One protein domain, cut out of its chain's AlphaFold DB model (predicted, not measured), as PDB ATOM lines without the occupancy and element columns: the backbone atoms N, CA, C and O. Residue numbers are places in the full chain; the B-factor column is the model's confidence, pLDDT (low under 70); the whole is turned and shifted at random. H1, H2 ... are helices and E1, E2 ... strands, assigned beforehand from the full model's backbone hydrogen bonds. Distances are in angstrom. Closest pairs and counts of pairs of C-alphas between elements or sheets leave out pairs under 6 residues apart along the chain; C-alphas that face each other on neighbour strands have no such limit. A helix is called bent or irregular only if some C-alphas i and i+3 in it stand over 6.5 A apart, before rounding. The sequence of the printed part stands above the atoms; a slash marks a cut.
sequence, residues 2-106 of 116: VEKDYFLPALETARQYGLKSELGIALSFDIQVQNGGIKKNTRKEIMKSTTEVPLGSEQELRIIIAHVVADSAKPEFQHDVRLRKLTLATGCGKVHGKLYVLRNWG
ATOM      1  N   VAL A   2     304.140 300.308 181.913       73.62
ATOM      2  CA  VAL A   2     303.470 299.264 181.099       73.62
ATOM      3  C   VAL A   2     303.132 299.699 179.665       73.62
ATOM      4  O   VAL A   2     303.455 299.000 178.708       73.62
ATOM      5  N   GLU A   3     302.536 300.880 179.506       83.25
ATOM      6  CA  GLU A   3     302.174 301.406 178.188       83.25
ATOM      7  C   GLU A   3     303.402 301.661 177.297       83.25
ATOM      8  O   GLU A   3     303.478 301.151 176.183       83.25
ATOM      9  N   LYS A   4     304.397 302.394 177.810       87.75
ATOM     10  CA  LYS A   4     305.603 302.776 177.063       87.75
ATOM     11  C   LYS A   4     306.511 301.588 176.733       87.75
ATOM     12  O   LYS A   4     307.078 301.548 175.646       87.75
ATOM     13  N   ASP A   5     306.647 300.646 177.660       88.44
ATOM     14  CA  ASP A   5     307.640 299.573 177.568       88.44
ATOM     15  C   ASP A   5     307.084 298.331 176.847       88.44
ATOM     16  O   ASP A   5     307.845 297.559 176.253       88.44
ATOM     17  N   TYR A   6     305.754 298.156 176.844       92.81
ATOM     18  CA  TYR A   6     305.108 296.982 176.254       92.81
ATOM     19  C   TYR A   6     304.018 297.313 175.240       92.81
ATOM     20  O   TYR A   6     304.055 296.800 174.125       92.81
ATOM     21  N   PHE A   7     303.050 298.165 175.577       95.62
ATOM     22  CA  PHE A   7     301.893 298.343 174.695       95.62
ATOM     23  C   PHE A   7     302.224 299.141 173.426       95.62
ATOM     24  O   PHE A   7     301.926 298.682 172.327       95.62
ATOM     25  N   LEU A   8     302.925 300.275 173.533       96.81
ATOM     26  CA  LEU A   8     303.325 301.063 172.360       96.81
ATOM     27  C   LEU A   8     304.257 300.282 171.406       96.81
ATOM     28  O   LEU A   8     303.993 300.281 170.203       96.81
ATOM     29  N   PRO A   9     305.294 299.555 171.876       97.50
ATOM     30  CA  PRO A   9     306.104 298.714 170.989       97.50
ATOM     31  C   PRO A   9     305.324 297.552 170.355       97.50
ATOM     32  O   PRO A   9     305.617 297.146 169.226       97.50
ATOM     33  N   ALA A  10     304.322 297.018 171.058       97.81
ATOM     34  CA  ALA A  10     303.426 296.010 170.509       97.81
ATOM     35  C   ALA A  10     302.544 296.578 169.391       97.81
ATOM     36  O   ALA A  10     302.438 295.948 168.341       97.81
ATOM     37  N   LEU A  11     301.982 297.777 169.570       97.56
ATOM     38  CA  LEU A  11     301.230 298.476 168.525       97.56
ATOM     39  C   LEU A  11     302.107 298.789 167.309       97.56
ATOM     40  O   LEU A  11     301.673 298.604 166.176       97.56
ATOM     41  N   GLU A  12     303.359 299.192 167.522       97.44
ATOM     42  CA  GLU A  12     304.304 299.402 166.423       97.44
ATOM     43  C   GLU A  12     304.616 298.090 165.688       97.44
ATOM     44  O   GLU A  12     304.675 298.066 164.460       97.44
ATOM     45  N   THR A  13     304.749 296.974 166.410       97.81
ATOM     46  CA  THR A  13     304.893 295.647 165.790       97.81
ATOM     47  C   THR A  13     303.649 295.280 164.979       97.81
ATOM     48  O   THR A  13     303.783 294.882 163.823       97.81
ATOM     49  N   ALA A  14     302.450 295.472 165.531       97.75
ATOM     50  CA  ALA A  14     301.196 295.225 164.823       97.75
ATOM     51  C   ALA A  14     301.113 296.064 163.536       97.75
ATOM     52  O   ALA A  14     300.879 295.521 162.458       97.75
ATOM     53  N   ARG A  15     301.439 297.361 163.616       97.19
ATOM     54  CA  ARG A  15     301.488 298.280 162.469       97.19
ATOM     55  C   ARG A  15     302.478 297.824 161.396       97.19
ATOM     56  O   ARG A  15     302.138 297.850 160.216       97.19
ATOM     57  N   GLN A  16     303.680 297.395 161.783       96.69
ATOM     58  CA  GLN A  16     304.719 296.926 160.854       96.69
ATOM     59  C   GLN A  16     304.294 295.702 160.041       96.69
ATOM     60  O   GLN A  16     304.689 295.580 158.884       96.69
ATOM     61  N   TYR A  17     303.496 294.813 160.634       95.81
ATOM     62  CA  TYR A  17     302.967 293.624 159.966       95.81
ATOM     63  C   TYR A  17     301.545 293.820 159.418       95.81
ATOM     64  O   TYR A  17     300.982 292.890 158.857       95.81
ATOM     65  N   GLY A  18     300.951 295.008 159.560       95.06
ATOM     66  CA  GLY A  18     299.583 295.271 159.111       95.06
ATOM     67  C   GLY A  18     298.504 294.505 159.886       95.06
ATOM     68  O   GLY A  18     297.419 294.305 159.348       95.06
ATOM     69  N   LEU A  19     298.785 294.089 161.125       95.25
ATOM     70  CA  LEU A  19     297.833 293.423 162.014       95.25
ATOM     71  C   LEU A  19     296.862 294.453 162.602       95.25
ATOM     72  O   LEU A  19     297.294 295.372 163.304       95.25
ATOM     73  N   LYS A  20     295.566 294.314 162.312       93.94
ATOM     74  CA  LYS A  20     294.525 295.280 162.702       93.94
ATOM     75  C   LYS A  20     293.490 294.695 163.652       93.94
ATOM     76  O   LYS A  20     292.865 295.458 164.382       93.94
ATOM     77  N   SER A  21     293.297 293.378 163.639       94.06
ATOM     78  CA  SER A  21     292.363 292.717 164.556       94.06
ATOM     79  C   SER A  21     292.830 292.805 166.011       94.06
ATOM     80  O   SER A  21     294.031 292.909 166.293       94.06
ATOM     81  N   GLU A  22     291.893 292.671 166.951       95.00
ATOM     82  CA  GLU A  22     292.213 292.581 168.380       95.00
ATOM     83  C   GLU A  22     293.156 291.405 168.665       95.00
ATOM     84  O   GLU A  22     294.122 291.551 169.414       95.00
ATOM     85  N   LEU A  23     292.956 290.264 167.994       96.94
ATOM     86  CA  LEU A  23     293.858 289.110 168.069       96.94
ATOM     87  C   LEU A  23     295.271 289.418 167.546       96.94
ATOM     88  O   LEU A  23     296.261 288.934 168.100       96.94
ATOM     89  N   GLY A  24     295.394 290.241 166.502       96.75
ATOM     90  CA  GLY A  24     296.675 290.697 165.959       96.75
ATOM     91  C   GLY A  24     297.445 291.605 166.916       96.75
ATOM     92  O   GLY A  24     298.655 291.430 167.120       96.75
ATOM     93  N   ILE A  25     296.735 292.528 167.564       96.81
ATOM     94  CA  ILE A  25     297.294 293.389 168.611       96.81
ATOM     95  C   ILE A  25     297.670 292.551 169.839       96.81
ATOM     96  O   ILE A  25     298.782 292.687 170.351       96.81
ATOM     97  N   ALA A  26     296.804 291.630 170.271       97.19
ATOM     98  CA  ALA A  26     297.049 290.756 171.415       97.19
ATOM     99  C   ALA A  26     298.263 289.838 171.200       97.19
ATOM    100  O   ALA A  26     299.102 289.712 172.093       97.19
ATOM    101  N   LEU A  27     298.419 289.254 170.005       98.44
ATOM    102  CA  LEU A  27     299.613 288.486 169.643       98.44
ATOM    103  C   LEU A  27     300.878 289.351 169.717       98.44
ATOM    104  O   LEU A  27     301.891 288.922 170.273       98.44
ATOM    105  N   SER A  28     300.823 290.573 169.185       98.38
ATOM    106  CA  SER A  28     301.959 291.501 169.212       98.38
ATOM    107  C   SER A  28     302.331 291.904 170.641       98.38
ATOM    108  O   SER A  28     303.515 291.956 170.981       98.38
ATOM    109  N   PHE A  29     301.333 292.119 171.500       97.88
ATOM    110  CA  PHE A  29     301.528 292.431 172.914       97.88
ATOM    111  C   PHE A  29     302.141 291.264 173.682       97.88
ATOM    112  O   PHE A  29     303.130 291.445 174.391       97.88
ATOM    113  N   ASP A  30     301.634 290.051 173.472       98.00
ATOM    114  CA  ASP A  30     302.200 288.836 174.051       98.00
ATOM    115  C   ASP A  30     303.672 288.640 173.653       98.00
ATOM    116  O   ASP A  30     304.514 288.349 174.500       98.00
ATOM    117  N   ILE A  31     304.010 288.846 172.375       98.38
ATOM    118  CA  ILE A  31     305.398 288.793 171.894       98.38
ATOM    119  C   ILE A  31     306.256 289.866 172.570       98.38
ATOM    120  O   ILE A  31     307.379 289.577 172.988       98.38
ATOM    121  N   GLN A  32     305.757 291.092 172.708       97.81
ATOM    122  CA  GLN A  32     306.515 292.154 173.357       97.81
ATOM    123  C   GLN A  32     306.795 291.829 174.831       97.81
ATOM    124  O   GLN A  32     307.946 291.905 175.259       97.81
ATOM    125  N   VAL A  33     305.780 291.406 175.587       96.81
ATOM    126  CA  VAL A  33     305.908 291.088 177.019       96.81
ATOM    127  C   VAL A  33     306.793 289.865 177.255       96.81
ATOM    128  O   VAL A  33     307.652 289.884 178.132       96.81
ATOM    129  N   GLN A  34     306.601 288.800 176.478       95.75
ATOM    130  CA  GLN A  34     307.193 287.490 176.773       95.75
ATOM    131  C   GLN A  34     308.522 287.253 176.052       95.75
ATOM    132  O   GLN A  34     309.303 286.395 176.460       95.75
ATOM    133  N   ASN A  35     308.795 287.990 174.971       94.75
ATOM    134  CA  ASN A  35     309.994 287.804 174.150       94.75
ATOM    135  C   ASN A  35     310.839 289.082 174.003       94.75
ATOM    136  O   ASN A  35     311.936 289.004 173.447       94.75
ATOM    137  N   GLY A  36     310.364 290.235 174.493       95.06
ATOM    138  CA  GLY A  36     311.012 291.532 174.266       95.06
ATOM    139  C   GLY A  36     310.883 292.016 172.818       95.06
ATOM    140  O   GLY A  36     311.755 292.732 172.327       95.06
ATOM    141  N   GLY A  37     309.835 291.576 172.116       96.75
ATOM    142  CA  GLY A  37     309.581 291.904 170.714       96.75
ATOM    143  C   GLY A  37     310.196 290.908 169.725       96.75
ATOM    144  O   GLY A  37     310.730 289.859 170.089       96.75
ATOM    145  N   ILE A  38     310.102 291.228 168.429       97.81
ATOM    146  CA  ILE A  38     310.596 290.365 167.343       97.81
ATOM    147  C   ILE A  38     312.022 290.769 166.947       97.81
ATOM    148  O   ILE A  38     312.263 291.863 166.425       97.81
ATOM    149  N   LYS A  39     312.975 289.854 167.161       96.19
ATOM    150  CA  LYS A  39     314.400 290.033 166.834       96.19
ATOM    151  C   LYS A  39     314.641 290.069 165.324       96.19
ATOM    152  O   LYS A  39     313.915 289.449 164.553       96.19
ATOM    153  N   LYS A  40     315.728 290.722 164.895       96.94
ATOM    154  CA  LYS A  40     316.081 290.918 163.473       96.94
ATOM    155  C   LYS A  40     316.055 289.630 162.639       96.94
ATOM    156  O   LYS A  40     315.501 289.645 161.548       96.94
ATOM    157  N   ASN A  41     316.628 288.532 163.137       97.44
ATOM    158  CA  ASN A  41     316.634 287.259 162.403       97.44
ATOM    159  C   ASN A  41     315.224 286.663 162.301       97.44
ATOM    160  O   ASN A  41     314.807 286.296 161.213       97.44
ATOM    161  N   THR A  42     314.446 286.690 163.385       97.81
ATOM    162  CA  THR A  42     313.034 286.277 163.379       97.81
ATOM    163  C   THR A  42     312.209 287.093 162.374       97.81
ATOM    164  O   THR A  42     311.388 286.534 161.661       97.81
ATOM    165  N   ARG A  43     312.469 288.403 162.236       97.62
ATOM    166  CA  ARG A  43     311.807 289.242 161.215       97.62
ATOM    167  C   ARG A  43     312.131 288.803 159.788       97.62
ATOM    168  O   ARG A  43     311.247 288.843 158.940       97.62
ATOM    169  N   LYS A  44     313.381 288.404 159.525       97.00
ATOM    170  CA  LYS A  44     313.798 287.885 158.213       97.00
ATOM    171  C   LYS A  44     313.090 286.574 157.883       97.00
ATOM    172  O   LYS A  44     312.618 286.431 156.764       97.00
ATOM    173  N   GLU A  45     312.983 285.671 158.853       97.25
ATOM    174  CA  GLU A  45     312.268 284.405 158.661       97.25
ATOM    175  C   GLU A  45     310.773 284.634 158.419       97.25
ATOM    176  O   GLU A  45     310.226 284.063 157.483       97.25
ATOM    177  N   ILE A  46     310.127 285.550 159.157       96.81
ATOM    178  CA  ILE A  46     308.729 285.929 158.881       96.81
ATOM    179  C   ILE A  46     308.599 286.453 157.449       96.81
ATOM    180  O   ILE A  46     307.749 285.975 156.708       96.81
ATOM    181  N   MET A  47     309.458 287.400 157.048       95.50
ATOM    182  CA  MET A  47     309.436 287.964 155.696       95.50
ATOM    183  C   MET A  47     309.533 286.859 154.641       95.50
ATOM    184  O   MET A  47     308.679 286.791 153.761       95.50
ATOM    185  N   LYS A  48     310.511 285.956 154.784       94.94
ATOM    186  CA  LYS A  48     310.697 284.809 153.894       94.94
ATOM    187  C   LYS A  48     309.427 283.957 153.799       94.94
ATOM    188  O   LYS A  48     308.933 283.728 152.698       94.94
ATOM    189  N   SER A  49     308.851 283.567 154.938       92.38
ATOM    190  CA  SER A  49     307.627 282.758 154.987       92.38
ATOM    191  C   SER A  49     306.411 283.449 154.365       92.38
ATOM    192  O   SER A  49     305.528 282.773 153.853       92.38
ATOM    193  N   THR A  50     306.356 284.783 154.388       91.12
ATOM    194  CA  THR A  50     305.251 285.556 153.795       91.12
ATOM    195  C   THR A  50     305.453 285.902 152.320       91.12
ATOM    196  O   THR A  50     304.485 286.192 151.629       91.12
ATOM    197  N   THR A  51     306.690 285.883 151.811       88.75
ATOM    198  CA  THR A  51     306.971 286.149 150.387       88.75
ATOM    199  C   THR A  51     306.768 284.928 149.497       88.75
ATOM    200  O   THR A  51     306.536 285.076 148.302       88.75
ATOM    201  N   GLU A  52     306.866 283.728 150.066       80.88
ATOM    202  CA  GLU A  52     306.753 282.468 149.324       80.88
ATOM    203  C   GLU A  52     305.290 282.055 149.077       80.88
ATOM    204  O   GLU A  52     305.030 281.231 148.202       80.88
ATOM    205  N   VAL A  53     304.327 282.629 149.814       75.25
ATOM    206  CA  VAL A  53     302.914 282.220 149.782       75.25
ATOM    207  C   VAL A  53     301.994 283.447 149.856       75.25
ATOM    208  O   VAL A  53     302.144 284.252 150.777       75.25
ATOM    209  N   PRO A  54     301.015 283.608 148.942       79.94
ATOM    210  CA  PRO A  54     299.999 284.643 149.087       79.94
ATOM    211  C   PRO A  54     299.138 284.364 150.324       79.94
ATOM    212  O   PRO A  54     298.581 283.278 150.466       79.94
ATOM    213  N   LEU A  55     299.021 285.352 151.210       89.75
ATOM    214  CA  LEU A  55     298.175 285.264 152.400       89.75
ATOM    215  C   LEU A  55     296.739 285.649 152.029       89.75
ATOM    216  O   LEU A  55     296.508 286.717 151.464       89.75
ATOM    217  N   GLY A  56     295.780 284.784 152.347       88.12
ATOM    218  CA  GLY A  56     294.347 285.002 152.155       88.12
ATOM    219  C   GLY A  56     293.660 285.700 153.334       88.12
ATOM    220  O   GLY A  56     292.537 286.179 153.182       88.12
ATOM    221  N   SER A  57     294.305 285.788 154.503       93.12
ATOM    222  CA  SER A  57     293.737 286.416 155.705       93.12
ATOM    223  C   SER A  57     294.792 286.946 156.687       93.12
ATOM    224  O   SER A  57     295.951 286.526 156.689       93.12
ATOM    225  N   GLU A  58     294.373 287.838 157.595       94.81
ATOM    226  CA  GLU A  58     295.220 288.263 158.722       94.81
ATOM    227  C   GLU A  58     295.528 287.087 159.670       94.81
ATOM    228  O   GLU A  58     296.625 287.009 160.223       94.81
ATOM    229  N   GLN A  59     294.602 286.131 159.827       95.88
ATOM    230  CA  GLN A  59     294.816 284.937 160.648       95.88
ATOM    231  C   GLN A  59     296.020 284.119 160.178       95.88
ATOM    232  O   GLN A  59     296.844 283.718 161.000       95.88
ATOM    233  N   GLU A  60     296.159 283.894 158.873       96.50
ATOM    234  CA  GLU A  60     297.306 283.168 158.316       96.50
ATOM    235  C   GLU A  60     298.623 283.883 158.619       96.50
ATOM    236  O   GLU A  60     299.590 283.245 159.044       96.50
ATOM    237  N   LEU A  61     298.647 285.218 158.513       97.25
ATOM    238  CA  LEU A  61     299.810 286.009 158.909       97.25
ATOM    239  C   LEU A  61     300.141 285.821 160.397       97.25
ATOM    240  O   LEU A  61     301.301 285.591 160.753       97.25
ATOM    241  N   ARG A  62     299.136 285.875 161.279       98.00
ATOM    242  CA  ARG A  62     299.331 285.648 162.721       98.00
ATOM    243  C   ARG A  62     299.864 284.247 163.009       98.00
ATOM    244  O   ARG A  62     300.728 284.105 163.873       98.00
ATOM    245  N   ILE A  63     299.391 283.227 162.293       98.25
ATOM    246  CA  ILE A  63     299.868 281.843 162.430       98.25
ATOM    247  C   ILE A  63     301.349 281.754 162.046       98.25
ATOM    248  O   ILE A  63     302.140 281.213 162.822       98.25
ATOM    249  N   ILE A  64     301.752 282.337 160.912       98.19
ATOM    250  CA  ILE A  64     303.160 282.374 160.484       98.19
ATOM    251  C   ILE A  64     304.026 283.054 161.547       98.19
ATOM    252  O   ILE A  64     305.021 282.484 161.996       98.19
ATOM    253  N   ILE A  65     303.622 284.241 162.010       98.44
ATOM    254  CA  ILE A  65     304.343 284.974 163.059       98.44
ATOM    255  C   ILE A  65     304.450 284.126 164.335       98.44
ATOM    256  O   ILE A  65     305.531 284.025 164.917       98.44
ATOM    257  N   ALA A  66     303.361 283.486 164.768       98.62
ATOM    258  CA  ALA A  66     303.340 282.644 165.961       98.62
ATOM    259  C   ALA A  66     304.323 281.471 165.861       98.62
ATOM    260  O   ALA A  66     305.068 281.225 166.814       98.62
ATOM    261  N   HIS A  67     304.361 280.782 164.718       98.62
ATOM    262  CA  HIS A  67     305.309 279.696 164.477       98.62
ATOM    263  C   HIS A  67     306.752 280.192 164.493       98.62
ATOM    264  O   HIS A  67     307.543 279.699 165.293       98.62
ATOM    265  N   VAL A  68     307.071 281.208 163.690       98.44
ATOM    266  CA  VAL A  68     308.447 281.698 163.540       98.44
ATOM    267  C   VAL A  68     308.984 282.288 164.848       98.44
ATOM    268  O   VAL A  68     310.144 282.077 165.212       98.44
ATOM    269  N   VAL A  69     308.149 282.996 165.618       98.44
ATOM    270  CA  VAL A  69     308.559 283.483 166.942       98.44
ATOM    271  C   VAL A  69     308.777 282.318 167.907       98.44
ATOM    272  O   VAL A  69     309.774 282.339 168.634       98.44
ATOM    273  N   ALA A  70     307.903 281.308 167.913       98.44
ATOM    274  CA  ALA A  70     308.082 280.129 168.756       98.44
ATOM    275  C   ALA A  70     309.359 279.354 168.403       98.44
ATOM    276  O   ALA A  70     310.088 278.969 169.310       98.44
ATOM    277  N   ASP A  71     309.687 279.215 167.117       98.19
ATOM    278  CA  ASP A  71     310.916 278.557 166.645       98.19
ATOM    279  C   ASP A  71     312.182 279.310 167.084       98.19
ATOM    280  O   ASP A  71     313.226 278.707 167.322       98.19
ATOM    281  N   SER A  72     312.089 280.631 167.265       97.44
ATOM    282  CA  SER A  72     313.199 281.454 167.763       97.44
ATOM    283  C   SER A  72     313.367 281.449 169.292       97.44
ATOM    284  O   SER A  72     314.313 282.056 169.810       97.44
ATOM    285  N   ALA A  73     312.455 280.806 170.028       96.88
ATOM    286  CA  ALA A  73     312.574 280.629 171.472       96.88
ATOM    287  C   ALA A  73     313.642 279.578 171.814       96.88
ATOM    288  O   ALA A  73     314.102 278.825 170.954       96.88
ATOM    289  N   LYS A  74     314.039 279.512 173.093       95.31
ATOM    290  CA  LYS A  74     314.945 278.450 173.546       95.31
ATOM    291  C   LYS A  74     314.289 277.076 173.320       95.31
ATOM    292  O   LYS A  74     313.086 276.978 173.589       95.31
ATOM    293  N   PRO A  75     315.033 276.050 172.859       97.62
ATOM    294  CA  PRO A  75     314.485 274.741 172.492       97.62
ATOM    295  C   PRO A  75     313.522 274.146 173.526       97.62
ATOM    296  O   PRO A  75     312.436 273.693 173.174       97.62
ATOM    297  N   GLU A  76     313.868 274.235 174.810       97.81
ATOM    298  CA  GLU A  76     313.079 273.711 175.925       97.81
ATOM    299  C   GLU A  76     311.712 274.400 176.110       97.81
ATOM    300  O   GLU A  76     310.805 273.818 176.701       97.81
ATOM    301  N   PHE A  77     311.533 275.613 175.576       97.00
ATOM    302  CA  PHE A  77     310.297 276.393 175.687       97.00
ATOM    303  C   PHE A  77     309.515 276.502 174.374       97.00
ATOM    304  O   PHE A  77     308.391 277.001 174.388       97.00
ATOM    305  N   GLN A  78     310.060 276.046 173.239       98.06
ATOM    306  CA  GLN A  78     309.440 276.252 171.921       98.06
ATOM    307  C   GLN A  78     308.004 275.725 171.855       98.06
ATOM    308  O   GLN A  78     307.126 276.401 171.324       98.06
ATOM    309  N   HIS A  79     307.751 274.537 172.410       98.19
ATOM    310  CA  HIS A  79     306.417 273.939 172.400       98.19
ATOM    311  C   HIS A  79     305.402 274.796 173.166       98.19
ATOM    312  O   HIS A  79     304.349 275.133 172.629       98.19
ATOM    313  N   ASP A  80     305.749 275.204 174.386       97.94
ATOM    314  CA  ASP A  80     304.883 276.022 175.234       97.94
ATOM    315  C   ASP A  80     304.585 277.391 174.606       97.94
ATOM    316  O   ASP A  80     303.430 277.808 174.473       97.94
ATOM    317  N   VAL A  81     305.638 278.054 174.124       98.19
ATOM    318  CA  VAL A  81     305.537 279.336 173.421       98.19
ATOM    319  C   VAL A  81     304.641 279.204 172.189       98.19
ATOM    320  O   VAL A  81     303.803 280.076 171.951       98.19
ATOM    321  N   ARG A  82     304.769 278.110 171.426       98.50
ATOM    322  CA  ARG A  82     303.941 277.857 170.243       98.50
ATOM    323  C   ARG A  82     302.470 277.719 170.603       98.50
ATOM    324  O   ARG A  82     301.649 278.371 169.967       98.50
ATOM    325  N   LEU A  83     302.132 276.918 171.613       98.56
ATOM    326  CA  LEU A  83     300.739 276.722 172.029       98.56
ATOM    327  C   LEU A  83     300.077 278.048 172.418       98.56
ATOM    328  O   LEU A  83     298.970 278.355 171.968       98.56
ATOM    329  N   ARG A  84     300.773 278.870 173.209       98.19
ATOM    330  CA  ARG A  84     300.256 280.168 173.656       98.19
ATOM    331  C   ARG A  84     300.090 281.157 172.501       98.19
ATOM    332  O   ARG A  84     299.040 281.784 172.383       98.19
ATOM    333  N   LYS A  85     301.072 281.248 171.599       98.44
ATOM    334  CA  LYS A  85     300.995 282.153 170.439       98.44
ATOM    335  C   LYS A  85     299.970 281.703 169.406       98.44
ATOM    336  O   LYS A  85     299.263 282.549 168.874       98.44
ATOM    337  N   LEU A  86     299.827 280.399 169.164       98.62
ATOM    338  CA  LEU A  86     298.781 279.877 168.281       98.62
ATOM    339  C   LEU A  86     297.377 280.092 168.848       98.62
ATOM    340  O   LEU A  86     296.458 280.354 168.077       98.62
ATOM    341  N   THR A  87     297.219 280.061 170.175       98.56
ATOM    342  CA  THR A  87     295.941 280.396 170.822       98.56
ATOM    343  C   THR A  87     295.509 281.826 170.488       98.56
ATOM    344  O   THR A  87     294.358 282.046 170.124       98.56
ATOM    345  N   LEU A  88     296.435 282.789 170.533       98.19
ATOM    346  CA  LEU A  88     296.175 284.173 170.112       98.19
ATOM    347  C   LEU A  88     296.007 284.288 168.593       98.19
ATOM    348  O   LEU A  88     295.102 284.966 168.122       98.19
ATOM    349  N   ALA A  89     296.842 283.599 167.815       98.06
ATOM    350  CA  ALA A  89     296.795 283.677 166.359       98.06
ATOM    351  C   ALA A  89     295.460 283.187 165.783       98.06
ATOM    352  O   ALA A  89     294.945 283.793 164.845       98.06
ATOM    353  N   THR A  90     294.899 282.120 166.357       97.62
ATOM    354  CA  THR A  90     293.684 281.450 165.868       97.62
ATOM    355  C   THR A  90     292.423 281.778 166.674       97.62
ATOM    356  O   THR A  90     291.338 281.333 166.314       97.62
ATOM    357  N   GLY A  91     292.545 282.516 167.782       97.75
ATOM    358  CA  GLY A  91     291.427 282.822 168.680       97.75
ATOM    359  C   GLY A  91     291.019 281.673 169.613       97.75
ATOM    360  O   GLY A  91     290.134 281.852 170.455       97.75
ATOM    361  N   CYS A  92     291.636 280.492 169.509       97.88
ATOM    362  CA  CYS A  92     291.397 279.377 170.422       97.88
ATOM    363  C   CYS A  92     292.590 278.416 170.496       97.88
ATOM    364  O   CYS A  92     293.412 278.337 169.594       97.88
ATOM    365  N   GLY A  93     292.713 277.656 171.580       98.00
ATOM    366  CA  GLY A  93     293.805 276.693 171.695       98.00
ATOM    367  C   GLY A  93     293.916 276.052 173.065       98.00
ATOM    368  O   GLY A  93     293.302 276.497 174.036       98.00
ATOM    369  N   LYS A  94     294.692 274.967 173.144       98.19
ATOM    370  CA  LYS A  94     294.940 274.244 174.392       98.19
ATOM    371  C   LYS A  94     296.306 274.627 174.954       98.19
ATOM    372  O   LYS A  94     297.326 274.302 174.356       98.19
ATOM    373  N   VAL A  95     296.323 275.267 176.121       97.19
ATOM    374  CA  VAL A  95     297.547 275.660 176.841       97.19
ATOM    375  C   VAL A  95     297.502 275.034 178.231       97.19
ATOM    376  O   VAL A  95     296.493 275.137 178.928       97.19
ATOM    377  N   HIS A  96     298.566 274.319 178.614       96.12
ATOM    378  CA  HIS A  96     298.670 273.598 179.899       96.12
ATOM    379  C   HIS A  96     297.443 272.736 180.231       96.12
ATOM    380  O   HIS A  96     296.929 272.740 181.347       96.12
ATOM    381  N   GLY A  97     296.925 272.016 179.235       96.06
ATOM    382  CA  GLY A  97     295.778 271.126 179.423       96.06
ATOM    383  C   GLY A  97     294.404 271.804 179.370       96.06
ATOM    384  O   GLY A  97     293.404 271.092 179.294       96.06
ATOM    385  N   LYS A  98     294.331 273.139 179.338       97.56
ATOM    386  CA  LYS A  98     293.075 273.903 179.343       97.56
ATOM    387  C   LYS A  98     292.765 274.459 177.960       97.56
ATOM    388  O   LYS A  98     293.658 274.984 177.299       97.56
ATOM    389  N   LEU A  99     291.512 274.335 177.530       98.06
ATOM    390  CA  LEU A  99     291.024 274.941 176.293       98.06
ATOM    391  C   LEU A  99     290.650 276.402 176.551       98.06
ATOM    392  O   LEU A  99     289.840 276.690 177.429       98.06
ATOM    393  N   TYR A 100     291.207 277.296 175.746       97.69
ATOM    394  CA  TYR A 100     290.860 278.707 175.708       97.69
ATOM    395  C   TYR A 100     290.121 279.005 174.408       97.69
ATOM    396  O   TYR A 100     290.558 278.600 173.332       97.69
ATOM    397  N   VAL A 101     289.009 279.725 174.521       97.69
ATOM    398  CA  VAL A 101     288.233 280.268 173.402       97.69
ATOM    399  C   VAL A 101     288.128 281.769 173.648       97.69
ATOM    400  O   VAL A 101     287.382 282.200 174.527       97.69
ATOM    401  N   LEU A 102     288.936 282.555 172.937       96.69
ATOM    402  CA  LEU A 102     289.222 283.948 173.292       96.69
ATOM    403  C   LEU A 102     288.034 284.886 173.075       96.69
ATOM    404  O   LEU A 102     287.850 285.817 173.855       96.69
ATOM    405  N   ARG A 103     287.138 284.571 172.133       95.81
ATOM    406  CA  ARG A 103     285.875 285.311 171.961       95.81
ATOM    407  C   ARG A 103     285.007 285.330 173.224       95.81
ATOM    408  O   ARG A 103     284.271 286.282 173.441       95.81
ATOM    409  N   ASN A 104     285.122 284.323 174.099       95.56
ATOM    410  CA  ASN A 104     284.392 284.292 175.377       95.56
ATOM    411  C   ASN A 104     284.928 285.326 176.385       95.56
ATOM    412  O   ASN A 104     284.352 285.496 177.455       95.56
ATOM    413  N   TRP A 105     286.037 285.982 176.047       92.69
ATOM    414  CA  TRP A 105     286.741 286.990 176.832       92.69
ATOM    415  C   TRP A 105     286.816 288.331 176.086       92.69
ATOM    416  O   TRP A 105     287.586 289.199 176.483       92.69
ATOM    417  N   GLY A 106     286.039 288.495 175.006       90.69
ATOM    418  CA  GLY A 106     286.001 289.729 174.218       90.69
ATOM    419  C   GLY A 106     287.232 289.958 173.342       90.69
ATOM    420  O   GLY A 106     287.560 291.104 173.090       90.69
TER     421      GLY A 106
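What this domain is: This is residues 2 to 106 of the 116 residues of an uncharacterized protein of bacterium HR37 (UniProt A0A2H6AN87). Three helices, H2, H4 and H5, lie side by side as a compact bundle, their centres making a triangle. H1 crosses H2 on one side of this bundle, H3 packs on H4 on another, and a small hairpin of E1 and E2 packs on H5, with short H6 after it. The printed part has 105 residues, with six named helices and two named strands in the order H1 H2 H3 H4 H5 E1 E2 H6; it is mostly helix, and the two-strand sheet E1 - E2 is antiparallel. The whole is compact and rounded, with a radius of gyration of the C-alphas of 13.0 A and spans of 33 by 30 by 29 A.

Where its parts are: Find C-alpha 2 at (303.470, 299.264, 181.099); from there H1 runs 21.9 A to residue 17. H1 is irregular, but only just: C-alphas 5 and 8 are 6.9 A apart. Next come H2, residues 22 to 35, 19.3 A long, and H3, residues 40 to 51, 16.6 A long. Look for C-alpha 58 at (295.220, 288.263, 158.722), where H4 begins its 20.1 A to residue 71. H5, residues 75 to 90, is 22.8 A long, has a kink of 27 degrees near residue 82, and is irregular, with C-alphas 76 and 79 7.5 A apart. E1 is residues 92 to 95, E2 residues 98 to 101, and H6 residues 102 to 105, ending at C-alpha 105, (286.741, 286.990, 176.832).

How they stand to each other: Begin with the bundle. H4 and H5, a helical hairpin, touch at a shallow tilt of 9 degrees, opposite ways; their closest C-alphas, of Arg 62 and Ala 89, are 4.9 A apart. H2 touches H4 at a shallow tilt of 12 degrees, the same way, closest at the C-alphas of Gly 24 and Arg 62, 6.6 A. H5 touches H2 with residues 85 to 90 alone, closest at Leu 88 and Leu 27, whose C-alphas are 5.5 A apart. H1 touches H2 at a steep tilt of 60 degrees, with the C-alphas of Ala 10 and Phe 29 closest at 4.7 A. H3 touches H4, closest at the C-alphas of Ile 46 and Ile 65, 6.1 A; H3 and H5 are apart. The closest C-alphas of H5 and E1, of Thr 87 and Gly 93, are 4.4 A apart. In the hairpin E1 and E2, N 93 and O 100 are 2.9 A apart and N 100 and O 93 2.8 A, within hydrogen-bond range. H5 and H6 are close but not clearly touching, with the C-alphas of Leu 88 and Leu 102 closest at 7.6 A. Every O i to N i+4 pair is within hydrogen-bond range in H2, H3 and H4; in H1 and H5 10 of 12 are, and H6 is too short for such a pair.

The domain as a whole: The two C-alphas farthest apart, of Val 2 and Glu 52, are 36.1 A apart. The printed part has no cut and no long link. Mean pLDDT of the printed part is 95.6, and no printed residue is under 70.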